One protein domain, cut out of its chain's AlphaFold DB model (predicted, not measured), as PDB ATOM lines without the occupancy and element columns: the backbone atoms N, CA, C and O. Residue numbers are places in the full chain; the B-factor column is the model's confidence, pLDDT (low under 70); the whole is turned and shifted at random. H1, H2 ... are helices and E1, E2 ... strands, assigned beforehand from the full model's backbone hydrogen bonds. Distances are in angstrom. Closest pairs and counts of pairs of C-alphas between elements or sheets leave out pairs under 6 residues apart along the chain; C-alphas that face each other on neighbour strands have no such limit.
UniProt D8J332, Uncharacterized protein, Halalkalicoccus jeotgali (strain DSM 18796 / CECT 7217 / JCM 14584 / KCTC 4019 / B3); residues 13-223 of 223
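What this domain is: This is residues 13 to 223 of the 223 residues of an uncharacterized protein of Halalkalicoccus jeotgali (strain DSM 18796 / CECT 7217 / JCM 14584 / KCTC 4019 / B3) (UniProt D8J332). A twisted five-stranded sheet lies between two helix layers, H1, H2 and H3 on one face and H8 and H9 on the other, making three layers. Past the sheet's E4 edge the longest helix, H5, reaches from H8 to H2, with H6 at its end; H4 packs on H8, and H7 packs on residues 30 to 31 of H1. The printed part has 211 residues, with nine named helices and five named strands in the order E1 E2 H1 E3 H2 H3 E4 H4 H5 H6 H7 H8 E5 H9; the mixed sheet runs E1 E2 E5 E3 E4. The class is mixed, helices and strands; the whole is compact, radius of gyration of the C-alphas 17.1 A, spans 49 by 42 by 37 A.

How they stand to each other: Start at E1, residues 14 to 17, and E2, residues 20 to 25, an antiparallel hairpin with N 15 and O 22 2.8 A apart. Beside E2 find E5, residues 206 to 211, parallel, with N 23 and O 208 at 2.8 A. E3, residues 47 to 50, is parallel to E5, with N 209 and O 49 at 2.8 A, and E4, residues 85 to 87, to E3, with N 50 and O 86 at 2.9 A. H1, residues 30 to 42, is over E2 and E5 at a height of 9.5 A; E2, H1 and E3 form a split strand-helix-strand unit, E5 being between the two strands in the sheet, with a right-handed crossover. H2, residues 54 to 66, and H3, residues 72 to 79, join the parallel neighbours E3 and E4 in a strand-helix-strand unit, also right-handed. H3 touches H1, C-alphas of Val 33 and Glu 73 closest at 4.6 A, at a shallow tilt of 22 degrees. Residues 127 to 133 of H5, residues 110 to 133, touch H2, C-alphas of Ala 56 and Cys 130 closest at 5.2 A. H8, residues 183 to 200, touches H4, residues 93 to 106, C-alphas of Ala 98 and Cys 194 closest at 5.2 A, and is on the same face as H9, residues 212 to 222. H5 and H6, residues 136 to 140, only just touch, only at the corner, with 3 pairs of C-alphas within 8 A. H7, residues 159 to 177, touches H1 at a steep tilt of 62 degrees, C-alphas of Ala 31 and Leu 162 closest at 5.1 A. Every O i to N i+4 pair is within hydrogen-bond range in H1, H3, H4, H5, H6, H7 and H8, against 7 of 9 in H2 and 5 of 7 in H9.

Where its parts are: Find C-alpha 14 at (236.912, 285.305, 277.638), where E1 begins. H5 runs 34.4 A from C-alpha 110 at (214.130, 291.208, 307.046); H7 is 26.6 A long and H8 25.8 A. H9 ends at C-alpha 222, (228.057, 296.069, 280.661).

The domain as a whole: The C-alphas of Ser 110 and Gly 158, the two farthest apart, are 49.3 A apart. The printed part has no cut; the link from H6 to H7, residues 141 to 158, is long. Mean pLDDT of the printed part is 87.8, and residues 67 to 69, 144 to 153 and 155 are under 70.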
ATOM      1  N   TYR A  13     235.094 281.545 277.987       97.62
ATOM      2  CA  TYR A  13     235.220 282.244 279.272       97.62
ATOM      3  C   TYR A  13     235.965 283.580 279.145       97.62
ATOM      4  O   TYR A  13     236.127 284.288 280.136       97.62
ATOM      5  N   VAL A  14     236.388 283.967 277.936       98.00
ATOM      6  CA  VAL A  14     236.912 285.305 277.638       98.00
ATOM      7  C   VAL A  14     235.853 286.087 276.868       98.00
ATOM      8  O   VAL A  14     235.500 285.742 275.739       98.00
ATOM      9  N   ARG A  15     235.339 287.167 277.458       97.50
ATOM     10  CA  ARG A  15     234.290 288.004 276.860       97.50
ATOM     11  C   ARG A  15     234.847 289.385 276.561       97.50
ATOM     12  O   ARG A  15     235.533 289.979 277.384       97.50
ATOM     13  N   ARG A  16     234.573 289.888 275.358       95.62
ATOM     14  CA  ARG A  16     235.054 291.195 274.899       95.62
ATOM     15  C   ARG A  16     233.888 292.155 274.780       95.62
ATOM     16  O   ARG A  16     232.883 291.819 274.158       95.62
ATOM     17  N   LEU A  17     234.079 293.332 275.346       94.38
ATOM     18  CA  LEU A  17     233.200 294.488 275.295       94.38
ATOM     19  C   LEU A  17     234.030 295.692 274.795       94.38
ATOM     20  O   LEU A  17     235.259 295.583 274.705       94.38
ATOM     21  N   PRO A  18     233.405 296.821 274.417       92.88
ATOM     22  CA  PRO A  18     234.148 298.037 274.098       92.88
ATOM     23  C   PRO A  18     235.089 298.412 275.250       92.88
ATOM     24  O   PRO A  18     234.654 298.515 276.391       92.88
ATOM     25  N   ASP A  19     236.380 298.546 274.945       93.69
ATOM     26  CA  ASP A  19     237.450 298.902 275.888       93.69
ATOM     27  C   ASP A  19     237.602 297.996 277.129       93.69
ATOM     28  O   ASP A  19     238.303 298.355 278.077       93.69
ATOM     29  N   LEU A  20     237.009 296.795 277.119       97.31
ATOM     30  CA  LEU A  20     237.027 295.863 278.247       97.31
ATOM     31  C   LEU A  20     237.118 294.401 277.791       97.31
ATOM     32  O   LEU A  20     236.340 293.921 276.966       97.31
ATOM     33  N   VAL A  21     238.038 293.653 278.397       98.00
ATOM     34  CA  VAL A  21     238.112 292.192 278.296       98.00
ATOM     35  C   VAL A  21     237.819 291.584 279.662       98.00
ATOM     36  O   VAL A  21     238.581 291.782 280.601       98.00
ATOM     37  N   LEU A  22     236.736 290.819 279.768       98.38
ATOM     38  CA  LEU A  22     236.401 290.023 280.947       98.38
ATOM     39  C   LEU A  22     236.995 288.617 280.801       98.38
ATOM     40  O   LEU A  22     236.763 287.940 279.796       98.38
ATOM     41  N   VAL A  23     237.724 288.161 281.813       98.50
ATOM     42  CA  VAL A  23     238.314 286.822 281.893       98.50
ATOM     43  C   VAL A  23     237.673 286.078 283.058       98.50
ATOM     44  O   VAL A  23     237.954 286.372 284.216       98.50
ATOM     45  N   GLY A  24     236.812 285.116 282.730       98.12
ATOM     46  CA  GLY A  24     236.170 284.214 283.681       98.12
ATOM     47  C   GLY A  24     237.148 283.201 284.263       98.12
ATOM     48  O   GLY A  24     237.892 282.559 283.512       98.12
ATOM     49  N   VAL A  25     237.120 283.012 285.581       96.81
ATOM     50  CA  VAL A  25     238.013 282.085 286.287       96.81
ATOM     51  C   VAL A  25     237.292 281.190 287.289       96.81
ATOM     52  O   VAL A  25     236.346 281.591 287.957       96.81
ATOM     53  N   VAL A  26     237.759 279.956 287.407       93.69
ATOM     54  CA  VAL A  26     237.502 279.076 288.541       93.69
ATOM     55  C   VAL A  26     238.679 279.246 289.496       93.69
ATOM     56  O   VAL A  26     239.829 279.104 289.076       93.69
ATOM     57  N   HIS A  27     238.393 279.562 290.759       86.38
ATOM     58  CA  HIS A  27     239.424 279.841 291.762       86.38
ATOM     59  C   HIS A  27     240.464 278.726 291.847       86.38
ATOM     60  O   HIS A  27     240.104 277.562 292.008       86.38
ATOM     61  N   ASP A  28     241.735 279.109 291.743       84.00
ATOM     62  CA  ASP A  28     242.942 278.278 291.764       84.00
ATOM     63  C   ASP A  28     243.024 277.195 290.670       84.00
ATOM     64  O   ASP A  28     243.911 276.338 290.708       84.00
ATOM     65  N   HIS A  29     242.137 277.210 289.670       91.19
ATOM     66  CA  HIS A  29     242.155 276.194 288.620       91.19
ATOM     67  C   HIS A  29     243.302 276.453 287.620       91.19
ATOM     68  O   HIS A  29     243.385 277.556 287.066       91.19
ATOM     69  N   PRO A  30     244.151 275.462 287.280       91.44
ATOM     70  CA  PRO A  30     245.280 275.674 286.366       91.44
ATOM     71  C   PRO A  30     244.874 276.193 284.979       91.44
ATOM     72  O   PRO A  30     245.540 277.060 284.418       91.44
ATOM     73  N   ALA A  31     243.732 275.739 284.447       93.50
ATOM     74  CA  ALA A  31     243.162 276.287 283.209       93.50
ATOM     75  C   ALA A  31     242.882 277.800 283.300       93.50
ATOM     76  O   ALA A  31     243.169 278.540 282.359       93.50
ATOM     77  N   SER A  32     242.361 278.272 284.436       95.00
ATOM     78  CA  SER A  32     242.109 279.693 284.676       95.00
ATOM     79  C   SER A  32     243.398 280.496 284.738       95.00
ATOM     80  O   SER A  32     243.486 281.535 284.088       95.00
ATOM     81  N   VAL A  33     244.413 279.989 285.442       92.88
ATOM     82  CA  VAL A  33     245.747 280.604 285.501       92.88
ATOM     83  C   VAL A  33     246.337 280.742 284.096       92.88
ATOM     84  O   VAL A  33     246.651 281.853 283.670       92.88
ATOM     85  N   ALA A  34     246.385 279.649 283.330       92.44
ATOM     86  CA  ALA A  34     246.928 279.652 281.971       92.44
ATOM     87  C   ALA A  34     246.159 280.600 281.032       92.44
ATOM     88  O   ALA A  34     246.763 281.307 280.218       92.44
ATOM     89  N   ARG A  35     244.823 280.648 281.145       95.75
ATOM     90  CA  ARG A  35     243.977 281.583 280.387       95.75
ATOM     91  C   ARG A  35     244.294 283.034 280.741       95.75
ATOM     92  O   ARG A  35     244.481 283.832 279.828       95.75
ATOM     93  N   VAL A  36     244.370 283.373 282.027       96.38
ATOM     94  CA  VAL A  36     244.685 284.727 282.510       96.38
ATOM     95  C   VAL A  36     246.049 285.188 282.004       96.38
ATOM     96  O   VAL A  36     246.136 286.252 281.395       96.38
ATOM     97  N   GLU A  37     247.093 284.379 282.191       94.69
ATOM     98  CA  GLU A  37     248.454 284.716 281.755       94.69
ATOM     99  C   GLU A  37     248.521 284.919 280.237       94.69
ATOM    100  O   GLU A  37     249.096 285.894 279.750       94.69
ATOM    101  N   THR A  38     247.862 284.042 279.476       95.00
ATOM    102  CA  THR A  38     247.829 284.145 278.013       95.00
ATOM    103  C   THR A  38     247.063 285.382 277.545       95.00
ATOM    104  O   THR A  38     247.519 286.065 276.629       95.00
ATOM    105  N   VAL A  39     245.919 285.707 278.160       96.50
ATOM    106  CA  VAL A  39     245.157 286.916 277.817       96.50
ATOM    107  C   VAL A  39     245.973 288.167 278.142       96.50
ATOM    108  O   VAL A  39     246.122 289.029 277.282       96.50
ATOM    109  N   LEU A  40     246.570 288.265 279.329       96.50
ATOM    110  CA  LEU A  40     247.355 289.446 279.701       96.50
ATOM    111  C   LEU A  40     248.607 289.627 278.834       96.50
ATOM    112  O   LEU A  40     248.958 290.758 278.510       96.50
ATOM    113  N   GLY A  41     249.225 288.534 278.374       93.81
ATOM    114  CA  GLY A  41     250.349 288.586 277.435       93.81
ATOM    115  C   GLY A  41     249.970 288.952 275.992       93.81
ATOM    116  O   GLY A  41     250.841 289.311 275.201       93.81
ATOM    117  N   GLN A  42     248.690 288.858 275.622       92.56
ATOM    118  CA  GLN A  42     248.211 289.108 274.256       92.56
ATOM    119  C   GLN A  42     247.442 290.421 274.097       92.56
ATOM    120  O   GLN A  42     247.375 290.958 272.990       92.56
ATOM    121  N   TRP A  43     246.817 290.904 275.168       92.50
ATOM    122  CA  TRP A  43     245.871 292.016 275.132       92.50
ATOM    123  C   TRP A  43     246.477 293.246 275.795       92.50
ATOM    124  O   TRP A  43     246.801 293.230 276.980       92.50
ATOM    125  N   ALA A  44     246.600 294.335 275.033       91.81
ATOM    126  CA  ALA A  44     247.011 295.620 275.583       91.81
ATOM    127  C   ALA A  44     245.936 296.146 276.544       91.81
ATOM    128  O   ALA A  44     244.748 296.133 276.223       91.81
ATOM    129  N   HIS A  45     246.369 296.608 277.712       96.69
ATOM    130  CA  HIS A  45     245.505 297.145 278.752       96.69
ATOM    131  C   HIS A  45     246.246 298.231 279.534       96.69
ATOM    132  O   HIS A  45     247.453 298.146 279.747       96.69
ATOM    133  N   GLU A  46     245.510 299.256 279.950       97.00
ATOM    134  CA  GLU A  46     245.989 300.337 280.812       97.00
ATOM    135  C   GLU A  46     245.664 300.080 282.283       97.00
ATOM    136  O   GLU A  46     246.297 300.660 283.159       97.00
ATOM    137  N   THR A  47     244.699 299.204 282.570       97.94
ATOM    138  CA  THR A  47     244.322 298.816 283.933       97.94
ATOM    139  C   THR A  47     244.032 297.319 284.010       97.94
ATOM    140  O   THR A  47     243.348 296.764 283.146       97.94
ATOM    141  N   LEU A  48     244.526 296.678 285.072       98.25
ATOM    142  CA  LEU A  48     244.138 295.327 285.475       98.25
ATOM    143  C   LEU A  48     243.129 295.416 286.626       98.25
ATOM    144  O   LEU A  48     243.467 295.857 287.727       98.25
ATOM    145  N   ALA A  49     241.898 294.976 286.385       98.25
ATOM    146  CA  ALA A  49     240.851 294.883 287.397       98.25
ATOM    147  C   ALA A  49     240.716 293.443 287.910       98.25
ATOM    148  O   ALA A  49     240.700 292.497 287.128       98.25
ATOM    149  N   LEU A  50     240.610 293.259 289.224       97.69
ATOM    150  CA  LEU A  50     240.489 291.940 289.854       97.69
ATOM    151  C   LEU A  50     239.236 291.882 290.724       97.69
ATOM    152  O   LEU A  50     238.980 292.829 291.475       97.69
ATOM    153  N   GLU A  51     238.505 290.764 290.694       96.06
ATOM    154  CA  GLU A  51     237.468 290.431 291.687       96.06
ATOM    155  C   GLU A  51     238.108 290.189 293.064       96.06
ATOM    156  O   GLU A  51     238.210 289.079 293.578       96.06
ATOM    157  N   LEU A  52     238.602 291.270 293.655       92.81
ATOM    158  CA  LEU A  52     239.209 291.325 294.966       92.81
ATOM    159  C   LEU A  52     238.745 292.594 295.678       92.81
ATOM    160  O   LEU A  52     238.698 293.662 295.055       92.81
ATOM    161  N   PRO A  53     238.545 292.524 297.007       90.19
ATOM    162  CA  PRO A  53     238.560 293.701 297.861       90.19
ATOM    163  C   PRO A  53     239.804 294.547 297.590       90.19
ATOM    164  O   PRO A  53     240.911 294.001 297.617       90.19
ATOM    165  N   PRO A  54     239.689 295.882 297.449       90.69
ATOM    166  CA  PRO A  54     240.856 296.762 297.410       90.69
ATOM    167  C   PRO A  54     241.813 296.527 298.592       90.69
ATOM    168  O   PRO A  54     243.031 296.580 298.442       90.69
ATOM    169  N   LEU A  55     241.255 296.183 299.760       87.31
ATOM    170  CA  LEU A  55     242.001 295.818 300.969       87.31
ATOM    171  C   LEU A  55     242.725 294.464 300.879       87.31
ATOM    172  O   LEU A  55     243.598 294.193 301.689       87.31
ATOM    173  N   ALA A  56     242.379 293.589 299.938       87.69
ATOM    174  CA  ALA A  56     243.068 292.316 299.749       87.69
ATOM    175  C   ALA A  56     244.262 292.436 298.785       87.69
ATOM    176  O   ALA A  56     245.168 291.607 298.844       87.69
ATOM    177  N   LEU A  57     244.321 293.477 297.943       90.75
ATOM    178  CA  LEU A  57     245.333 293.609 296.883       90.75
ATOM    179  C   LEU A  57     246.775 293.517 297.389       90.75
ATOM    180  O   LEU A  57     247.621 292.925 296.722       90.75
ATOM    181  N   ALA A  58     247.076 294.084 298.561       89.94
ATOM    182  CA  ALA A  58     248.429 294.041 299.115       89.94
ATOM    183  C   ALA A  58     248.901 292.600 299.368       89.94
ATOM    184  O   ALA A  58     250.070 292.285 299.138       89.94
ATOM    185  N   LEU A  59     247.990 291.720 299.790       87.00
ATOM    186  CA  LEU A  59     248.295 290.312 300.008       87.00
ATOM    187  C   LEU A  59     248.582 289.607 298.681       87.00
ATOM    188  O   LEU A  59     249.631 288.984 298.542       87.00
ATOM    189  N   TYR A  60     247.713 289.763 297.683       90.00
ATOM    190  CA  TYR A  60     247.898 289.096 296.389       90.00
ATOM    191  C   TYR A  60     249.120 289.612 295.623       90.00
ATOM    192  O   TYR A  60     249.772 288.830 294.933       90.00
ATOM    193  N   ARG A  61     249.498 290.886 295.803       91.81
ATOM    194  CA  ARG A  61     250.784 291.418 295.321       91.81
ATOM    195  C   ARG A  61     251.970 290.737 296.000       91.81
ATOM    196  O   ARG A  61     252.935 290.395 295.324       91.81
ATOM    197  N   SER A  62     251.894 290.494 297.312       88.44
ATOM    198  CA  SER A  62     252.950 289.750 298.016       88.44
ATOM    199  C   SER A  62     253.069 288.314 297.497       88.44
ATOM    200  O   SER A  62     254.167 287.874 297.166       88.44
ATOM    201  N   TYR A  63     251.943 287.627 297.284       88.00
ATOM    202  CA  TYR A  63     251.916 286.293 296.683       88.00
ATOM    203  C   TYR A  63     252.475 286.263 295.255       88.00
ATOM    204  O   TYR A  63     253.242 285.360 294.918       88.00
ATOM    205  N   ALA A  64     252.166 287.273 294.439       89.12
ATOM    206  CA  ALA A  64     252.715 287.399 293.092       89.12
ATOM    207  C   ALA A  64     254.248 287.545 293.104       89.12
ATOM    208  O   ALA A  64     254.913 286.962 292.248       89.12
ATOM    209  N   SER A  65     254.799 288.264 294.094       86.56
ATOM    210  CA  SER A  65     256.241 288.526 294.225       86.56
ATOM    211  C   SER A  65     257.066 287.366 294.790       86.56
ATOM    212  O   SER A  65     258.254 287.272 294.495       86.56
ATOM    213  N   GLU A  66     256.471 286.497 295.613       77.50
ATOM    214  CA  GLU A  66     257.202 285.412 296.282       77.50
ATOM    215  C   GLU A  66     257.300 284.120 295.448       77.50
ATOM    216  O   GLU A  66     257.997 283.197 295.860       77.50
ATOM    217  N   ASP A  67     256.615 284.048 294.300       65.19
ATOM    218  CA  ASP A  67     256.577 282.894 293.379       65.19
ATOM    219  C   ASP A  67     256.334 281.534 294.072       65.19
ATOM    220  O   ASP A  67     256.898 280.497 293.730       65.19
ATOM    221  N   ARG A  68     255.490 281.529 295.114       58.31
ATOM    222  CA  ARG A  68     255.201 280.333 295.933       58.31
ATOM    223  C   ARG A  68     253.988 279.528 295.461       58.31
ATOM    224  O   ARG A  68     253.481 278.708 296.222       58.31
ATOM    225  N   GLY A  69     253.457 279.805 294.269       62.03
ATOM    226  CA  GLY A  69     252.199 279.202 293.802       62.03
ATOM    227  C   GLY A  69     250.978 279.545 294.672       62.03
ATOM    228  O   GLY A  69     249.974 278.846 294.625       62.03
ATOM    229  N   SER A  70     251.059 280.591 295.500       70.38
ATOM    230  CA  SER A  70     249.952 281.069 296.338       70.38
ATOM    231  C   SER A  70     249.161 282.170 295.625       70.38
ATOM    232  O   SER A  70     249.728 282.907 294.820       70.38
ATOM    233  N   GLY A  71     247.871 282.311 295.946       76.75
ATOM    234  CA  GLY A  71     247.017 283.386 295.420       76.75
ATOM    235  C   GLY A  71     246.419 283.145 294.028       76.75
ATOM    236  O   GLY A  71     245.805 284.065 293.481       76.75
ATOM    237  N   GLY A  72     246.607 281.946 293.471       87.31
ATOM    238  CA  GLY A  72     245.899 281.462 292.290       87.31
ATOM    239  C   GLY A  72     246.000 282.364 291.066       87.31
ATOM    240  O   GLY A  72     247.026 282.989 290.779       87.31
ATOM    241  N   GLU A  73     244.888 282.446 290.351       92.12
ATOM    242  CA  GLU A  73     244.699 283.244 289.148       92.12
ATOM    243  C   GLU A  73     244.854 284.748 289.388       92.12
ATOM    244  O   GLU A  73     245.347 285.451 288.513       92.12
ATOM    245  N   MET A  74     244.502 285.250 290.575       93.88
ATOM    246  CA  MET A  74     244.605 286.678 290.884       93.88
ATOM    247  C   MET A  74     246.068 287.102 291.040       93.88
ATOM    248  O   MET A  74     246.483 288.140 290.525       93.88
ATOM    249  N   SER A  75     246.885 286.289 291.712       92.44
ATOM    250  CA  SER A  75     248.328 286.535 291.799       92.44
ATOM    251  C   SER A  75     249.048 286.265 290.480       92.44
ATOM    252  O   SER A  75     249.992 286.990 290.164       92.44
ATOM    253  N   ALA A  76     248.591 285.291 289.686       92.94
ATOM    254  CA  ALA A  76     249.078 285.096 288.320       92.94
ATOM    255  C   ALA A  76     248.774 286.314 287.432       92.94
ATOM    256  O   ALA A  76     249.664 286.797 286.738       92.94
ATOM    257  N   ALA A  77     247.566 286.883 287.537       95.94
ATOM    258  CA  ALA A  77     247.186 288.100 286.827       95.94
ATOM    259  C   ALA A  77     248.117 289.270 287.162       95.94
ATOM    260  O   ALA A  77     248.632 289.938 286.270       95.94
ATOM    261  N   ILE A  78     248.377 289.485 288.457       95.75
ATOM    262  CA  ILE A  78     249.292 290.536 288.925       95.75
ATOM    263  C   ILE A  78     250.710 290.311 288.393       95.75
ATOM    264  O   ILE A  78     251.383 291.272 288.047       95.75
ATOM    265  N   ARG A  79     251.182 289.061 288.335       94.50
ATOM    266  CA  ARG A  79     252.527 288.743 287.836       94.50
ATOM    267  C   ARG A  79     252.651 288.939 286.323       94.50
ATOM    268  O   ARG A  79     253.719 289.303 285.847       94.50
ATOM    269  N   ALA A  80     251.573 288.686 285.583       94.50
ATOM    270  CA  ALA A  80     251.526 288.766 284.125       94.50
ATOM    271  C   ALA A  80     251.216 290.177 283.583       94.50
ATOM    272  O   ALA A  80     251.102 290.341 282.369       94.50
ATOM    273  N   SER A  81     251.060 291.184 284.449       95.62
ATOM    274  CA  SER A  81     250.699 292.552 284.067       95.62
ATOM    275  C   SER A  81     251.616 293.590 284.715       95.62
ATOM    276  O   SER A  81     251.842 293.571 285.921       95.62
ATOM    277  N   ASP A  82     252.070 294.552 283.911       93.94
ATOM    278  CA  ASP A  82     252.765 295.758 284.381       93.94
ATOM    279  C   ASP A  82     251.803 296.939 284.631       93.94
ATOM    280  O   ASP A  82     252.223 298.020 285.057       93.94
ATOM    281  N   ALA A  83     250.509 296.769 284.343       96.31
ATOM    282  CA  ALA A  83     249.516 297.826 284.473       96.31
ATOM    283  C   ALA A  83     249.141 298.084 285.947       96.31
ATOM    284  O   ALA A  83     249.232 297.194 286.800       96.31
ATOM    285  N   PRO A  84     248.656 299.294 286.281       96.88
ATOM    286  CA  PRO A  84     248.001 299.555 287.556       96.88
ATOM    287  C   PRO A  84     246.912 298.520 287.878       96.88
ATOM    288  O   PRO A  84     245.986 298.299 287.097       96.88
ATOM    289  N   VAL A  85     247.020 297.910 289.063       97.38
ATOM    290  CA  VAL A  85     246.085 296.880 289.545       97.38
ATOM    291  C   VAL A  85     245.062 297.480 290.503       97.38
ATOM    292  O   VAL A  85     245.454 298.063 291.523       97.38
ATOM    293  N   VAL A  86     243.778 297.255 290.227       96.56
ATOM    294  CA  VAL A  86     242.640 297.684 291.051       96.56
ATOM    295  C   VAL A  86     241.763 296.498 291.458       96.56
ATOM    296  O   VAL A  86     241.640 295.512 290.738       96.56
ATOM    297  N   GLY A  87     241.157 296.594 292.639       95.50
ATOM    298  CA  GLY A  87     240.177 295.634 293.141       95.50
ATOM    299  C   GLY A  87     238.783 296.200 292.923       95.50
ATOM    300  O   GLY A  87     238.550 297.358 293.274       95.50
ATOM    301  N   ILE A  88     237.890 295.419 292.325       95.38
ATOM    302  CA  ILE A  88     236.555 295.877 291.905       95.38
ATOM    303  C   ILE A  88     235.406 295.243 292.694       95.38
ATOM    304  O   ILE A  88     234.252 295.601 292.480       95.38
ATOM    305  N   ASP A  89     235.701 294.335 293.623       92.38
ATOM    306  CA  ASP A  89     234.686 293.643 294.417       92.38
ATOM    307  C   ASP A  89     234.888 293.863 295.918       92.38
ATOM    308  O   ASP A  89     235.971 294.207 296.373       92.38
ATOM    309  N   GLY A  90     233.849 293.635 296.714       82.06
ATOM    310  CA  GLY A  90     233.944 293.577 298.163       82.06
ATOM    311  C   GLY A  90     233.834 294.928 298.884       82.06
ATOM    312  O   GLY A  90     233.528 295.960 298.293       82.06
ATOM    313  N   PRO A  91     234.021 294.927 300.214       76.38
ATOM    314  CA  PRO A  91     233.608 296.037 301.064       76.38
ATOM    315  C   PRO A  91     234.341 297.345 300.742       76.38
ATOM    316  O   PRO A  91     235.560 297.453 300.876       76.38
ATOM    317  N   GLY A  92     233.559 298.360 300.376       79.69
ATOM    318  CA  GLY A  92     234.012 299.694 300.000       79.69
ATOM    319  C   GLY A  92     232.826 300.616 299.704       79.69
ATOM    320  O   GLY A  92     231.667 300.223 299.847       79.69
ATOM    321  N   ALA A  93     233.104 301.854 299.289       80.50
ATOM    322  CA  ALA A  93     232.054 302.830 298.987       80.50
ATOM    323  C   ALA A  93     231.162 302.401 297.805       80.50
ATOM    324  O   ALA A  93     229.950 302.608 297.861       80.50
ATOM    325  N   GLY A  94     231.749 301.777 296.774       82.19
ATOM    326  CA  GLY A  94     231.013 301.206 295.638       82.19
ATOM    327  C   GLY A  94     230.064 300.097 296.085       82.19
ATOM    328  O   GLY A  94     228.862 300.180 295.856       82.19
ATOM    329  N   PHE A  95     230.562 299.141 296.871       82.56
ATOM    330  CA  PHE A  95     229.738 298.060 297.409       82.56
ATOM    331  C   PHE A  95     228.590 298.567 298.283       82.56
ATOM    332  O   PHE A  95     227.465 298.101 298.152       82.56
ATOM    333  N   ALA A  96     228.832 299.554 299.152       84.50
ATOM    334  CA  ALA A  96     227.770 300.141 299.971       84.50
ATOM    335  C   ALA A  96     226.679 300.813 299.115       84.50
ATOM    336  O   ALA A  96     225.496 300.751 299.454       84.50
ATOM    337  N   ARG A  97     227.071 301.437 297.998       86.12
ATOM    338  CA  ARG A  97     226.146 302.040 297.032       86.12
ATOM    339  C   ARG A  97     225.338 300.979 296.287       86.12
ATOM    340  O   ARG A  97     224.114 301.097 296.260       86.12
ATOM    341  N   ALA A  98     225.996 299.950 295.757       85.88
ATOM    342  CA  ALA A  98     225.352 298.827 295.079       85.88
ATOM    343  C   ALA A  98     224.382 298.092 296.015       85.88
ATOM    344  O   ALA A  98     223.220 297.895 295.676       85.88
ATOM    345  N   PHE A  99     224.812 297.801 297.246       86.19
ATOM    346  CA  PHE A  99     223.978 297.190 298.279       86.19
ATOM    347  C   PHE A  99     222.720 298.014 298.560       86.19
ATOM    348  O   PHE A  99     221.617 297.479 298.603       86.19
ATOM    349  N   ARG A 100     222.864 299.334 298.724       88.88
ATOM    350  CA  ARG A 100     221.720 300.215 298.969       88.88
ATOM    351  C   ARG A 100     220.741 300.216 297.792       88.88
ATOM    352  O   ARG A 100     219.547 300.055 298.015       88.88
ATOM    353  N   ARG A 101     221.242 300.373 296.562       89.00
ATOM    354  CA  ARG A 101     220.418 300.344 295.340       89.00
ATOM    355  C   ARG A 101     219.673 299.023 295.196       89.00
ATOM    356  O   ARG A 101     218.504 299.018 294.831       89.00
ATOM    357  N   TYR A 102     220.340 297.922 295.522       88.12
ATOM    358  CA  TYR A 102     219.749 296.595 295.510       88.12
ATOM    359  C   TYR A 102     218.577 296.477 296.487       88.12
ATOM    360  O   TYR A 102     217.491 296.062 296.099       88.12
ATOM    361  N   VAL A 103     218.778 296.892 297.742       88.81
ATOM    362  CA  VAL A 103     217.727 296.861 298.769       88.81
ATOM    363  C   VAL A 103     216.542 297.749 298.385       88.81
ATOM    364  O   VAL A 103     215.400 297.351 298.589       88.81
ATOM    365  N   GLU A 104     216.801 298.921 297.800       91.06
ATOM    366  CA  GLU A 104     215.755 299.826 297.302       91.06
ATOM    367  C   GLU A 104     214.981 299.239 296.102       91.06
ATOM    368  O   GLU A 104     213.812 299.572 295.925       91.06
ATOM    369  N   ARG A 105     215.606 298.384 295.281       91.00
ATOM    370  CA  ARG A 105     214.999 297.786 294.077       91.00
ATOM    371  C   ARG A 105     214.211 296.510 294.368       91.00
ATOM    372  O   ARG A 105     213.128 296.333 293.826       91.00
ATOM    373  N   GLU A 106     214.790 295.613 295.158       89.19
ATOM    374  CA  GLU A 106     214.281 294.248 295.345       89.19
ATOM    375  C   GLU A 106     213.417 294.093 296.601       89.19
ATOM    376  O   GLU A 106     212.801 293.048 296.780       89.19
ATOM    377  N   GLU A 107     213.399 295.103 297.482       87.44
ATOM    378  CA  GLU A 107     212.647 295.115 298.746       87.44
ATOM    379  C   GLU A 107     212.725 293.776 299.524       87.44
ATOM    380  O   GLU A 107     211.694 293.189 299.866       87.44
ATOM    381  N   PRO A 108     213.939 293.250 299.799       87.38
ATOM    382  CA  PRO A 108     214.099 291.945 300.432       87.38
ATOM    383  C   PRO A 108     213.509 291.926 301.847       87.38
ATOM    384  O   PRO A 108     213.551 292.923 302.575       87.38
ATOM    385  N   ASP A 109     213.011 290.761 302.265       88.88
ATOM    386  CA  ASP A 109     212.518 290.577 303.627       88.88
ATOM    387  C   ASP A 109     213.629 290.735 304.684       88.88
ATOM    388  O   ASP A 109     214.834 290.675 304.410       88.88
ATOM    389  N   SER A 110     213.212 290.951 305.934       89.56
ATOM    390  CA  SER A 110     214.130 291.208 307.046       89.56
ATOM    391  C   SER A 110     215.122 290.068 307.295       89.56
ATOM    392  O   SER A 110     216.258 290.338 307.677       89.56
ATOM    393  N   GLU A 111     214.720 288.809 307.073       88.69
ATOM    394  CA  GLU A 111     215.612 287.655 307.254       88.69
ATOM    395  C   GLU A 111     216.720 287.660 306.192       88.69
ATOM    396  O   GLU A 111     217.900 287.460 306.496       88.69
ATOM    397  N   THR A 112     216.361 287.941 304.943       88.12
ATOM    398  CA  THR A 112     217.298 288.060 303.827       88.12
ATOM    399  C   THR A 112     218.261 289.217 304.058       88.12
ATOM    400  O   THR A 112     219.471 289.045 303.896       88.12
ATOM    401  N   LEU A 113     217.765 290.370 304.515       88.00
ATOM    402  CA  LEU A 113     218.606 291.512 304.882       88.00
ATOM    403  C   LEU A 113     219.614 291.160 305.977       88.00
ATOM    404  O   LEU A 113     220.799 291.458 305.826       88.00
ATOM    405  N   GLU A 114     219.180 290.503 307.053       88.94
ATOM    406  CA  GLU A 114     220.064 290.088 308.147       88.94
ATOM    407  C   GLU A 114     221.187 289.169 307.640       88.94
ATOM    408  O   GLU A 114     222.367 289.412 307.909       88.94
ATOM    409  N   ARG A 115     220.845 288.172 306.813       87.38
ATOM    410  CA  ARG A 115     221.824 287.260 306.198       87.38
ATOM    411  C   ARG A 115     222.791 287.978 305.260       87.38
ATOM    412  O   ARG A 115     223.986 287.670 305.251       87.38
ATOM    413  N   LEU A 116     222.302 288.941 304.484       87.00
ATOM    414  CA  LEU A 116     223.140 289.758 303.612       87.00
ATOM    415  C   LEU A 116     224.120 290.607 304.436       87.00
ATOM    416  O   LEU A 116     225.316 290.602 304.143       87.00
ATOM    417  N   TYR A 117     223.666 291.253 305.513       85.94
ATOM    418  CA  TYR A 117     224.541 292.002 306.421       85.94
ATOM    419  C   TYR A 117     225.595 291.111 307.092       85.94
ATOM    420  O   TYR A 117     226.771 291.484 307.139       85.94
ATOM    421  N   GLU A 118     225.217 289.920 307.563       87.31
ATOM    422  CA  GLU A 118     226.145 288.924 308.122       87.31
ATOM    423  C   GLU A 118     227.219 288.525 307.091       87.31
ATOM    424  O   GLU A 118     228.417 288.472 307.403       87.31
ATOM    425  N   SER A 119     226.811 288.313 305.836       83.06
ATOM    426  CA  SER A 119     227.718 288.006 304.727       83.06
ATOM    427  C   SER A 119     228.698 289.154 304.463       83.06
ATOM    428  O   SER A 119     229.904 288.921 304.356       83.06
ATOM    429  N   VAL A 120     228.221 290.403 304.421       83.69
ATOM    430  CA  VAL A 120     229.066 291.597 304.229       83.69
ATOM    431  C   VAL A 120     230.053 291.770 305.379       83.69
ATOM    432  O   VAL A 120     231.236 292.040 305.152       83.69
ATOM    433  N   ARG A 121     229.602 291.571 306.621       85.12
ATOM    434  CA  ARG A 121     230.451 291.622 307.817       85.12
ATOM    435  C   ARG A 121     231.561 290.575 307.746       85.12
ATOM    436  O   ARG A 121     232.725 290.885 308.007       85.12
ATOM    437  N   THR A 122     231.214 289.357 307.341       84.19
ATOM    438  CA  THR A 122     232.162 288.248 307.184       84.19
ATOM    439  C   THR A 122     233.180 288.529 306.078       84.19
ATOM    440  O   THR A 122     234.386 288.376 306.302       84.19
ATOM    441  N   ALA A 123     232.726 289.007 304.916       80.50
ATOM    442  CA  ALA A 123     233.590 289.405 303.805       80.50
ATOM    443  C   ALA A 123     234.540 290.546 304.207       80.50
ATOM    444  O   ALA A 123     235.742 290.477 303.946       80.50
ATOM    445  N   SER A 124     234.035 291.539 304.945       81.25
ATOM    446  CA  SER A 124     234.832 292.648 305.486       81.25
ATOM    447  C   SER A 124     235.924 292.149 306.422       81.25
ATOM    448  O   SER A 124     237.098 292.471 306.240       81.25
ATOM    449  N   ALA A 125     235.575 291.293 307.384       82.94
ATOM    450  CA  ALA A 125     236.543 290.710 308.305       82.94
ATOM    451  C   ALA A 125     237.617 289.870 307.586       82.94
ATOM    452  O   ALA A 125     238.771 289.843 308.015       82.94
ATOM    453  N   ARG A 126     237.272 289.174 306.492       81.38
ATOM    454  CA  ARG A 126     238.249 288.456 305.650       81.38
ATOM    455  C   ARG A 126     239.165 289.423 304.899       81.38
ATOM    456  O   ARG A 126     240.377 289.237 304.955       81.38
ATOM    457  N   ALA A 127     238.627 290.475 304.284       80.19
ATOM    458  CA  ALA A 127     239.420 291.483 303.578       80.19
ATOM    459  C   ALA A 127     240.434 292.174 304.511       80.19
ATOM    460  O   ALA A 127     241.611 292.292 304.176       80.19
ATOM    461  N   PHE A 128     240.017 292.538 305.729       82.38
ATOM    462  CA  PHE A 128     240.922 293.085 306.745       82.38
ATOM    463  C   PHE A 128     241.999 292.089 307.188       82.38
ATOM    464  O   PHE A 128     243.153 292.476 307.370       82.38
ATOM    465  N   ARG A 129     241.655 290.805 307.349       83.50
ATOM    466  CA  ARG A 129     242.651 289.762 307.644       83.50
ATOM    467  C   ARG A 129     243.672 289.622 306.523       83.50
ATOM    468  O   ARG A 129     244.855 289.534 306.830       83.50
ATOM    469  N   CYS A 130     243.243 289.685 305.264       78.56
ATOM    470  CA  CYS A 130     244.153 289.659 304.120       78.56
ATOM    471  C   CYS A 130     245.126 290.844 304.165       78.56
ATOM    472  O   CYS A 130     246.338 290.651 304.081       78.56
ATOM    473  N   GLN A 131     244.613 292.053 304.411       83.38
ATOM    474  CA  GLN A 131     245.448 293.244 304.570       83.38
ATOM    475  C   GLN A 131     246.472 293.083 305.702       83.38
ATOM    476  O   GLN A 131     247.637 293.436 305.543       83.38
ATOM    477  N   LEU A 132     246.060 292.533 306.849       82.25
ATOM    478  CA  LEU A 132     246.967 292.278 307.968       82.25
ATOM    479  C   LEU A 132     248.007 291.206 307.627       82.25
ATOM    480  O   LEU A 132     249.181 291.405 307.939       82.25
ATOM    481  N   ALA A 133     247.613 290.117 306.966       81.88
ATOM    482  CA  ALA A 133     248.504 289.045 306.522       81.88
ATOM    483  C   ALA A 133     249.571 289.541 305.527       81.88
ATOM    484  O   ALA A 133     250.692 289.031 305.515       81.88
ATOM    485  N   ALA A 134     249.280 290.597 304.761       79.94
ATOM    486  CA  ALA A 134     250.254 291.249 303.885       79.94
ATOM    487  C   ALA A 134     251.362 292.006 304.650       79.94
ATOM    488  O   ALA A 134     252.402 292.343 304.077       79.94
ATOM    489  N   THR A 135     251.185 292.265 305.950       81.88
ATOM    490  CA  THR A 135     252.165 292.978 306.784       81.88
ATOM    491  C   THR A 135     253.145 292.025 307.469       81.88
ATOM    492  O   THR A 135     252.796 290.911 307.858       81.88
ATOM    493  N   GLU A 136     254.378 292.481 307.706       82.00
ATOM    494  CA  GLU A 136     255.381 291.705 308.449       82.00
ATOM    495  C   GLU A 136     254.908 291.320 309.875       82.00
ATOM    496  O   GLU A 136     255.070 290.158 310.262       82.00
ATOM    497  N   PRO A 137     254.258 292.205 310.667       78.88
ATOM    498  CA  PRO A 137     253.665 291.811 311.946       78.88
ATOM    499  C   PRO A 137     252.551 290.767 311.821       78.88
ATOM    500  O   PRO A 137     252.413 289.937 312.718       78.88
ATOM    501  N   GLY A 138     251.748 290.806 310.753       77.06
ATOM    502  CA  GLY A 138     250.697 289.816 310.517       77.06
ATOM    503  C   GLY A 138     251.265 288.442 310.185       77.06
ATOM    504  O   GLY A 138     250.881 287.461 310.823       77.06
ATOM    505  N   ARG A 139     252.266 288.381 309.294       76.12
ATOM    506  CA  ARG A 139     252.990 287.137 308.985       76.12
ATOM    507  C   ARG A 139     253.656 286.535 310.219       76.12
ATOM    508  O   ARG A 139     253.493 285.348 310.481       76.12
ATOM    509  N   ARG A 140     254.329 287.353 311.043       76.69
ATOM    510  CA  ARG A 140     254.935 286.896 312.312       76.69
ATOM    511  C   ARG A 140     253.926 286.311 313.302       76.69
ATOM    512  O   ARG A 140     254.302 285.487 314.126       76.69
ATOM    513  N   ARG A 141     252.662 286.741 313.244       79.50
ATOM    514  CA  ARG A 141     251.574 286.234 314.095       79.50
ATOM    515  C   ARG A 141     250.854 285.021 313.503       79.50
ATOM    516  O   ARG A 141     249.876 284.580 314.095       79.50
ATOM    517  N   GLY A 142     251.308 284.503 312.360       75.00
ATOM    518  CA  GLY A 142     250.660 283.381 311.685       75.00
ATOM    519  C   GLY A 142     249.246 283.711 311.212       75.00
ATOM    520  O   GLY A 142     248.400 282.824 311.174       75.00
ATOM    521  N   ILE A 143     248.955 284.982 310.902       77.44
ATOM    522  CA  ILE A 143     247.666 285.339 310.306       77.44
ATOM    523  C   ILE A 143     247.643 284.741 308.902       77.44
ATOM    524  O   ILE A 143     248.291 285.257 307.992       77.44
ATOM    525  N   GLU A 144     246.906 283.644 308.751       68.38
ATOM    526  CA  GLU A 144     246.617 283.054 307.452       68.38
ATOM    527  C   GLU A 144     245.779 284.041 306.630       68.38
ATOM    528  O   GLU A 144     244.794 284.608 307.116       68.38
ATOM    529  N   GLY A 145     246.239 284.284 305.403       66.56
ATOM    530  CA  GLY A 145     245.552 285.104 304.417       66.56
ATOM    531  C   GLY A 145     244.437 284.314 303.746       66.56
ATOM    532  O   GLY A 145     243.543 283.798 304.417       66.56
ATOM    533  N   ASP A 146     244.492 284.228 302.419       65.94
ATOM    534  CA  ASP A 146     243.543 283.403 301.686       65.94
ATOM    535  C   ASP A 146     243.979 281.933 301.618       65.94
ATOM    536  O   ASP A 146     245.174 281.630 301.599       65.94
ATOM    537  N   ARG A 147     243.007 281.018 301.611       60.16
ATOM    538  CA  ARG A 147     243.246 279.578 301.464       60.16
ATOM    539  C   ARG A 147     243.246 279.222 299.984       60.16
ATOM    540  O   ARG A 147     242.284 279.538 299.300       60.16
ATOM    541  N   SER A 148     244.286 278.525 299.537       60.25
ATOM    542  CA  SER A 148     244.359 277.962 298.189       60.25
ATOM    543  C   SER A 148     243.542 276.676 298.082       60.25
ATOM    544  O   SER A 148     243.589 275.832 298.985       60.25
ATOM    545  N   PHE A 149     242.872 276.487 296.956       58.72
ATOM    546  CA  PHE A 149     242.314 275.213 296.524       58.72
ATOM    547  C   PHE A 149     243.345 274.434 295.698       58.72
ATOM    548  O   PHE A 149     244.182 275.005 295.003       58.72
ATOM    549  N   THR A 150     243.308 273.107 295.799       58.66
ATOM    550  CA  THR A 150     244.126 272.208 294.973       58.66
ATOM    551  C   THR A 150     243.192 271.362 294.119       58.66
ATOM    552  O   THR A 150     242.222 270.812 294.639       58.66
ATOM    553  N   TYR A 151     243.495 271.258 292.827       60.88
ATOM    554  CA  TYR A 151     242.777 270.413 291.875       60.88
ATOM    555  C   TYR A 151     243.610 269.175 291.542       60.88
ATOM    556  O   TYR A 151     244.836 269.206 291.637       60.88
ATOM    557  N   GLU A 152     242.943 268.081 291.172       58.09
ATOM    558  CA  GLU A 152     243.604 266.816 290.814       58.09
ATOM    559  C   GLU A 152     244.207 266.825 289.395       58.09
ATOM    560  O   GLU A 152     244.824 265.843 288.988       58.09
ATOM    561  N   CYS A 153     244.054 267.916 288.638       64.56
ATOM    562  CA  CYS A 153     244.605 268.046 287.293       64.56
ATOM    563  C   CYS A 153     246.089 268.447 287.297       64.56
ATOM    564  O   CYS A 153     246.544 269.213 288.149       64.56
ATOM    565  N   ASP A 154     246.846 267.933 286.321       71.88
ATOM    566  CA  ASP A 154     248.245 268.313 286.105       71.88
ATOM    567  C   ASP A 154     248.311 269.723 285.489       71.88
ATOM    568  O   ASP A 154     247.857 269.907 284.356       71.88
ATOM    569  N   PRO A 155     248.903 270.725 286.170       68.94
ATOM    570  CA  PRO A 155     249.080 272.064 285.611       68.94
ATOM    571  C   PRO A 155     249.947 272.097 284.342       68.94
ATOM    572  O   PRO A 155     249.862 273.057 283.579       68.94
ATOM    573  N   ALA A 156     250.776 271.070 284.113       71.25
ATOM    574  CA  ALA A 156     251.569 270.887 282.897       71.25
ATOM    575  C   ALA A 156     250.847 270.056 281.817       71.25
ATOM    576  O   ALA A 156     251.427 269.774 280.764       71.25
ATOM    577  N   GLY A 157     249.594 269.665 282.071       74.19
ATOM    578  CA  GLY A 157     248.743 268.951 281.131       74.19
ATOM    579  C   GLY A 157     248.433 269.758 279.867       74.19
ATOM    580  O   GLY A 157     248.706 270.956 279.749       74.19
ATOM    581  N   GLY A 158     247.841 269.090 278.877       84.12
ATOM    582  CA  GLY A 158     247.441 269.748 277.633       84.12
ATOM    583  C   GLY A 158     246.316 270.770 277.852       84.12
ATOM    584  O   GLY A 158     245.435 270.567 278.685       84.12
ATOM    585  N   ILE A 159     246.281 271.837 277.040       86.88
ATOM    586  CA  ILE A 159     245.220 272.868 277.078       86.88
ATOM    587  C   ILE A 159     243.816 272.243 277.013       86.88
ATOM    588  O   ILE A 159     242.908 272.705 277.700       86.88
ATOM    589  N   GLU A 160     243.627 271.195 276.208       88.19
ATOM    590  CA  GLU A 160     242.335 270.510 276.068       88.19
ATOM    591  C   GLU A 160     241.913 269.756 277.337       88.19
ATOM    592  O   GLU A 160     240.734 269.781 277.691       88.19
ATOM    593  N   GLU A 161     242.865 269.129 278.030       88.81
ATOM    594  CA  GLU A 161     242.638 268.394 279.278       88.81
ATOM    595  C   GLU A 161     242.270 269.359 280.407       88.81
ATOM    596  O   GLU A 161     241.223 269.207 281.035       88.81
ATOM    597  N   LEU A 162     243.058 270.425 280.570       90.06
ATOM    598  CA  LEU A 162     242.781 271.502 281.519       90.06
ATOM    599  C   LEU A 162     241.417 272.152 281.262       90.06
ATOM    600  O   LEU A 162     240.653 272.413 282.192       90.06
ATOM    601  N   ALA A 163     241.087 272.399 279.992       92.50
ATOM    602  CA  ALA A 163     239.804 272.967 279.613       92.50
ATOM    603  C   ALA A 163     238.635 272.023 279.949       92.50
ATOM    604  O   ALA A 163     237.590 272.481 280.416       92.50
ATOM    605  N   ALA A 164     238.796 270.718 279.714       92.50
ATOM    606  CA  ALA A 164     237.778 269.716 280.016       92.50
ATOM    607  C   ALA A 164     237.538 269.557 281.523       92.50
ATOM    608  O   ALA A 164     236.374 269.521 281.933       92.50
ATOM    609  N   ASP A 165     238.603 269.520 282.325       92.19
ATOM    610  CA  ASP A 165     238.518 269.443 283.787       92.19
ATOM    611  C   ASP A 165     237.781 270.660 284.364       92.19
ATOM    612  O   ASP A 165     236.783 270.515 285.073       92.19
ATOM    613  N   GLU A 166     238.155 271.867 283.927       94.19
ATOM    614  CA  GLU A 166     237.506 273.101 284.377       94.19
ATOM    615  C   GLU A 166     236.011 273.121 284.024       94.19
ATOM    616  O   GLU A 166     235.174 273.484 284.851       94.19
ATOM    617  N   ARG A 167     235.631 272.698 282.806       94.50
ATOM    618  CA  ARG A 167     234.213 272.610 282.409       94.50
ATOM    619  C   ARG A 167     233.446 271.600 283.253       94.50
ATOM    620  O   ARG A 167     232.295 271.861 283.604       94.50
ATOM    621  N   SER A 168     234.066 270.465 283.576       91.44
ATOM    622  CA  SER A 168     233.481 269.466 284.472       91.44
ATOM    623  C   SER A 168     233.230 270.067 285.856       91.44
ATOM    624  O   SER A 168     232.113 269.988 286.372       91.44
ATOM    625  N   HIS A 169     234.223 270.767 286.408       89.94
ATOM    626  CA  HIS A 169     234.108 271.447 287.694       89.94
ATOM    627  C   HIS A 169     232.990 272.498 287.701       89.94
ATOM    628  O   HIS A 169     232.124 272.468 288.574       89.94
ATOM    629  N   VAL A 170     232.941 273.372 286.690       92.25
ATOM    630  CA  VAL A 170     231.880 274.385 286.545       92.25
ATOM    631  C   VAL A 170     230.500 273.737 286.440       92.25
ATOM    632  O   VAL A 170     229.549 274.201 287.068       92.25
ATOM    633  N   SER A 171     230.373 272.651 285.675       90.94
ATOM    634  CA  SER A 171     229.115 271.911 285.547       90.94
ATOM    635  C   SER A 171     228.638 271.367 286.900       90.94
ATOM    636  O   SER A 171     227.481 271.564 287.277       90.94
ATOM    637  N   MET A 172     229.539 270.752 287.674       87.25
ATOM    638  CA  MET A 172     229.229 270.242 289.013       87.25
ATOM    639  C   MET A 172     228.875 271.363 289.996       87.25
ATOM    640  O   MET A 172     227.887 271.247 290.723       87.25
ATOM    641  N   ALA A 173     229.637 272.460 289.999       85.88
ATOM    642  CA  ALA A 173     229.384 273.611 290.860       85.88
ATOM    643  C   ALA A 173     228.012 274.242 290.573       85.88
ATOM    644  O   ALA A 173     227.248 274.505 291.501       85.88
ATOM    645  N   ARG A 174     227.645 274.389 289.293       87.25
ATOM    646  CA  ARG A 174     226.317 274.875 288.877       87.25
ATOM    647  C   ARG A 174     225.188 273.919 289.253       87.25
ATOM    648  O   ARG A 174     224.111 274.359 289.643       87.25
ATOM    649  N   ALA A 175     225.414 272.610 289.166       86.19
ATOM    650  CA  ALA A 175     224.433 271.635 289.633       86.19
ATOM    651  C   ALA A 175     224.220 271.733 291.156       86.19
ATOM    652  O   ALA A 175     223.090 271.633 291.627       86.19
ATOM    653  N   ALA A 176     225.286 271.974 291.925       83.44
ATOM    654  CA  ALA A 176     225.204 272.177 293.369       83.44
ATOM    655  C   ALA A 176     224.559 273.523 293.743       83.44
ATOM    656  O   ALA A 176     223.803 273.595 294.715       83.44
ATOM    657  N   SER A 177     224.811 274.585 292.970       83.19
ATOM    658  CA  SER A 177     224.268 275.919 293.250       83.19
ATOM    659  C   SER A 177     222.742 275.973 293.151       83.19
ATOM    660  O   SER A 177     222.125 276.754 293.871       83.19
ATOM    661  N   ALA A 178     222.115 275.068 292.390       84.25
ATOM    662  CA  ALA A 178     220.660 274.894 292.347       84.25
ATOM    663  C   ALA A 178     220.023 274.579 293.718       84.25
ATOM    664  O   ALA A 178     218.825 274.782 293.903       84.25
ATOM    665  N   PHE A 179     220.814 274.103 294.686       86.06
ATOM    666  CA  PHE A 179     220.379 273.831 296.060       86.06
ATOM    667  C   PHE A 179     220.812 274.916 297.054       86.06
ATOM    668  O   PHE A 179     220.634 274.757 298.263       86.06
ATOM    669  N   SER A 180     221.410 276.006 296.569       84.56
ATOM    670  CA  SER A 180     221.851 277.099 297.428       84.56
ATOM    671  C   SER A 180     220.661 277.885 297.978       84.56
ATOM    672  O   SER A 180     219.653 278.058 297.291       84.56
ATOM    673  N   PRO A 181     220.764 278.407 299.210       83.31
ATOM    674  CA  PRO A 181     219.742 279.291 299.750       83.31
ATOM    675  C   PRO A 181     219.539 280.542 298.870       83.31
ATOM    676  O   PRO A 181     220.526 281.067 298.343       83.31
ATOM    677  N   PRO A 182     218.313 281.097 298.784       79.75
ATOM    678  CA  PRO A 182     218.011 282.253 297.931       79.75
ATOM    679  C   PRO A 182     218.926 283.471 298.143       79.75
ATOM    680  O   PRO A 182     219.287 284.151 297.185       79.75
ATOM    681  N   TYR A 183     219.378 283.715 299.383       81.56
ATOM    682  CA  TYR A 183     220.273 284.837 299.714       81.56
ATOM    683  C   TYR A 183     221.600 284.827 298.936       81.56
ATOM    684  O   TYR A 183     222.228 285.877 298.811       81.56
ATOM    685  N   VAL A 184     222.037 283.673 298.415       83.62
ATOM    686  CA  VAL A 184     223.256 283.573 297.598       83.62
ATOM    687  C   VAL A 184     223.082 284.335 296.286       83.62
ATOM    688  O   VAL A 184     223.920 285.172 295.972       83.62
ATOM    689  N   GLY A 185     221.952 284.146 295.596       86.56
ATOM    690  CA  GLY A 185     221.644 284.889 294.372       86.56
ATOM    691  C   GLY A 185     221.525 286.395 294.622       86.56
ATOM    692  O   GLY A 185     222.067 287.191 293.861       86.56
ATOM    693  N   HIS A 186     220.904 286.793 295.741       88.19
ATOM    694  CA  HIS A 186     220.835 288.204 296.139       88.19
ATOM    695  C   HIS A 186     222.232 288.808 296.359       88.19
ATOM    696  O   HIS A 186     222.526 289.915 295.905       88.19
ATOM    697  N   ARG A 187     223.122 288.070 297.031       87.31
ATOM    698  CA  ARG A 187     224.503 288.500 297.273       87.31
ATOM    699  C   ARG A 187     225.288 288.640 295.973       87.31
ATOM    700  O   ARG A 187     226.012 289.622 295.823       87.31
ATOM    701  N   ASP A 188     225.177 287.673 295.071       91.50
ATOM    702  CA  ASP A 188     225.930 287.687 293.819       91.50
ATOM    703  C   ASP A 188     225.448 288.835 292.921       91.50
ATOM    704  O   ASP A 188     226.273 289.605 292.440       91.50
ATOM    705  N   ALA A 189     224.138 289.100 292.862       91.50
ATOM    706  CA  ALA A 189     223.601 290.261 292.154       91.50
ATOM    707  C   ALA A 189     224.139 291.608 292.682       91.50
ATOM    708  O   ALA A 189     224.463 292.488 291.885       91.50
ATOM    709  N   ILE A 190     224.285 291.766 294.007       91.31
ATOM    710  CA  ILE A 190     224.904 292.961 294.614       91.31
ATOM    711  C   ILE A 190     226.375 293.094 294.199       91.31
ATOM    712  O   ILE A 190     226.843 294.201 293.921       91.31
ATOM    713  N   ARG A 191     227.122 291.984 294.193       93.94
ATOM    714  CA  ARG A 191     228.541 291.973 293.806       93.94
ATOM    715  C   ARG A 191     228.711 292.319 292.333       93.94
ATOM    716  O   ARG A 191     229.550 293.151 292.010       93.94
ATOM    717  N   GLU A 192     227.884 291.752 291.464       95.69
ATOM    718  CA  GLU A 192     227.865 292.063 290.034       95.69
ATOM    719  C   GLU A 192     227.515 293.534 289.772       95.69
ATOM    720  O   GLU A 192     228.191 294.172 288.971       95.69
ATOM    721  N   ASP A 193     226.525 294.097 290.478       93.69
ATOM    722  CA  ASP A 193     226.188 295.529 290.392       93.69
ATOM    723  C   ASP A 193     227.390 296.397 290.827       93.69
ATOM    724  O   ASP A 193     227.771 297.338 290.132       93.69
ATOM    725  N   CYS A 194     228.050 296.047 291.938       93.81
ATOM    726  CA  CYS A 194     229.247 296.743 292.425       93.81
ATOM    727  C   CYS A 194     230.413 296.686 291.426       93.81
ATOM    728  O   CYS A 194     231.044 297.706 291.150       93.81
ATOM    729  N   MET A 195     230.707 295.499 290.897       96.50
ATOM    730  CA  MET A 195     231.791 295.285 289.942       96.50
ATOM    731  C   MET A 195     231.518 295.986 288.610       96.50
ATOM    732  O   MET A 195     232.426 296.604 288.063       96.50
ATOM    733  N   ALA A 196     230.284 295.932 288.100       96.00
ATOM    734  CA  ALA A 196     229.904 296.623 286.871       96.00
ATOM    735  C   ALA A 196     230.042 298.147 287.018       96.00
ATOM    736  O   ALA A 196     230.612 298.797 286.143       96.00
ATOM    737  N   GLU A 197     229.595 298.713 288.145       93.81
ATOM    738  CA  GLU A 197     229.802 300.133 288.450       93.81
ATOM    739  C   GLU A 197     231.292 300.488 288.501       93.81
ATOM    740  O   GLU A 197     231.716 301.443 287.855       93.81
ATOM    741  N   ALA A 198     232.099 299.700 289.221       94.50
ATOM    742  CA  ALA A 198     233.535 299.935 289.323       94.50
ATOM    743  C   ALA A 198     234.229 299.862 287.956       94.50
ATOM    744  O   ALA A 198     235.055 300.716 287.651       94.50
ATOM    745  N   LEU A 199     233.878 298.883 287.117       96.06
ATOM    746  CA  LEU A 199     234.424 298.734 285.766       96.06
ATOM    747  C   LEU A 199     234.030 299.895 284.847       96.06
ATOM    748  O   LEU A 199     234.867 300.361 284.080       96.06
ATOM    749  N   GLY A 200     232.794 300.394 284.950       93.81
ATOM    750  CA  GLY A 200     232.316 301.532 284.160       93.81
ATOM    751  C   GLY A 200     232.987 302.869 284.500       93.81
ATOM    752  O   GLY A 200     232.920 303.804 283.704       93.81
ATOM    753  N   GLU A 201     233.638 302.975 285.662       92.94
ATOM    754  CA  GLU A 201     234.385 304.168 286.084       92.94
ATOM    755  C   GLU A 201     235.869 304.138 285.663       92.94
ATOM    756  O   GLU A 201     236.557 305.157 285.778       92.94
ATOM    757  N   LEU A 202     236.383 303.000 285.182       94.31
ATOM    758  CA  LEU A 202     237.792 302.860 284.811       94.31
ATOM    759  C   LEU A 202     238.068 303.389 283.395       94.31
ATOM    760  O   LEU A 202     237.296 303.123 282.472       94.31
ATOM    761  N   PRO A 203     239.194 304.093 283.182       90.19
ATOM    762  CA  PRO A 203     239.642 304.428 281.839       90.19
ATOM    763  C   PRO A 203     240.097 303.156 281.110       90.19
ATOM    764  O   PRO A 203     240.868 302.357 281.644       90.19
ATOM    765  N   GLY A 204     239.596 302.967 279.891       85.94
ATOM    766  CA  GLY A 204     239.972 301.849 279.033       85.94
ATOM    767  C   GLY A 204     241.279 302.078 278.269       85.94
ATOM    768  O   GLY A 204     241.690 303.228 278.113       85.94
ATOM    769  N   PRO A 205     241.904 301.009 277.735       96.00
ATOM    770  CA  PRO A 205     241.457 299.608 277.758       96.00
ATOM    771  C   PRO A 205     241.694 298.880 279.098       96.00
ATOM    772  O   PRO A 205     242.765 298.987 279.693       96.00
ATOM    773  N   VAL A 206     240.725 298.073 279.540       98.12
ATOM    774  CA  VAL A 206     240.773 297.296 280.794       98.12
ATOM    775  C   VAL A 206     240.774 295.791 280.513       98.12
ATOM    776  O   VAL A 206     240.024 295.301 279.668       98.12
ATOM    777  N   VAL A 207     241.563 295.031 281.274       98.56
ATOM    778  CA  VAL A 207     241.367 293.579 281.429       98.56
ATOM    779  C   VAL A 207     240.885 293.321 282.851       98.56
ATOM    780  O   VAL A 207     241.527 293.755 283.806       98.56
ATOM    781  N   ALA A 208     239.757 292.629 283.000       98.44
ATOM    782  CA  ALA A 208     239.184 292.272 284.289       98.44
ATOM    783  C   ALA A 208     239.179 290.754 284.495       98.44
ATOM    784  O   ALA A 208     238.671 290.017 283.650       98.44
ATOM    785  N   VAL A 209     239.710 290.291 285.625       98.44
ATOM    786  CA  VAL A 209     239.704 288.879 286.030       98.44
ATOM    787  C   VAL A 209     238.625 288.678 287.087       98.44
ATOM    788  O   VAL A 209     238.694 289.263 288.170       98.44
ATOM    789  N   VAL A 210     237.618 287.876 286.747       97.88
ATOM    790  CA  VAL A 210     236.399 287.681 287.541       97.88
ATOM    791  C   VAL A 210     236.021 286.210 287.578       97.88
ATOM    792  O   VAL A 210     236.195 285.485 286.602       97.88
ATOM    793  N   GLY A 211     235.491 285.757 288.702       96.25
ATOM    794  CA  GLY A 211     234.940 284.433 288.910       96.25
ATOM    795  C   GLY A 211     233.918 284.077 287.834       96.25
ATOM    796  O   GLY A 211     233.120 284.904 287.385       96.25
ATOM    797  N   ILE A 212     233.942 282.819 287.405       96.38
ATOM    798  CA  ILE A 212     233.135 282.321 286.290       96.38
ATOM    799  C   ILE A 212     231.630 282.475 286.530       96.38
ATOM    800  O   ILE A 212     230.868 282.626 285.572       96.38
ATOM    801  N   ASP A 213     231.210 282.476 287.794       94.06
ATOM    802  CA  ASP A 213     229.815 282.660 288.184       94.06
ATOM    803  C   ASP A 213     229.324 284.093 287.922       94.06
ATOM    804  O   ASP A 213     228.175 284.266 287.527       94.06
ATOM    805  N   HIS A 214     230.204 285.100 288.006       96.06
ATOM    806  CA  HIS A 214     229.863 286.510 287.750       96.06
ATOM    807  C   HIS A 214     230.049 286.922 286.291       96.06
ATOM    808  O   HIS A 214     229.538 287.957 285.868       96.06
ATOM    809  N   LEU A 215     230.784 286.135 285.495       97.31
ATOM    810  CA  LEU A 215     231.126 286.491 284.114       97.31
ATOM    811  C   LEU A 215     229.881 286.814 283.277       97.31
ATOM    812  O   LEU A 215     229.878 287.788 282.530       97.31
ATOM    813  N   SER A 216     228.834 285.990 283.380       95.94
ATOM    814  CA  SER A 216     227.616 286.191 282.582       95.94
ATOM    815  C   SER A 216     226.839 287.414 283.064       95.94
ATOM    816  O   SER A 216     226.516 288.275 282.251       95.94
ATOM    817  N   GLY A 217     226.637 287.547 284.380       96.12
ATOM    818  CA  GLY A 217     225.931 288.691 284.952       96.12
ATOM    819  C   GLY A 217     226.641 290.025 284.713       96.12
ATOM    820  O   GLY A 217     225.974 291.047 284.551       96.12
ATOM    821  N   LEU A 218     227.974 290.037 284.633       97.44
ATOM    822  CA  LEU A 218     228.743 291.223 284.256       97.44
ATOM    823  C   LEU A 218     228.603 291.568 282.777       97.44
ATOM    824  O   LEU A 218     228.448 292.742 282.451       97.44
ATOM    825  N   VAL A 219     228.623 290.574 281.885       97.12
ATOM    826  CA  VAL A 219     228.369 290.829 280.459       97.12
ATOM    827  C   VAL A 219     226.984 291.434 280.257       97.12
ATOM    828  O   VAL A 219     226.867 292.403 279.518       97.12
ATOM    829  N   ASP A 220     225.965 290.918 280.940       96.25
ATOM    830  CA  ASP A 220     224.588 291.404 280.797       96.25
ATOM    831  C   ASP A 220     224.401 292.844 281.310       96.25
ATOM    832  O   ASP A 220     223.495 293.546 280.871       96.25
ATOM    833  N   ARG A 221     225.247 293.295 282.244       94.62
ATOM    834  CA  ARG A 221     225.204 294.656 282.810       94.62
ATOM    835  C   ARG A 221     226.033 295.676 282.037       94.62
ATOM    836  O   ARG A 221     225.771 296.871 282.156       94.62
ATOM    837  N   LEU A 222     227.062 295.219 281.325       94.25
ATOM    838  CA  LEU A 222     228.057 296.069 280.661       94.25
ATOM    839  C   LEU A 222     227.937 296.072 279.129       94.25
ATOM    840  O   LEU A 222     228.568 296.911 278.486       94.25
ATOM    841  N   GLY A 223     227.191 295.128 278.547       82.44
ATOM    842  CA  GLY A 223     226.883 295.051 277.113       82.44
ATOM    843  C   GLY A 223     225.585 295.757 276.748       82.44
ATOM    844  O   GLY A 223     225.544 296.313 275.628       82.44
TER     845      GLY A 223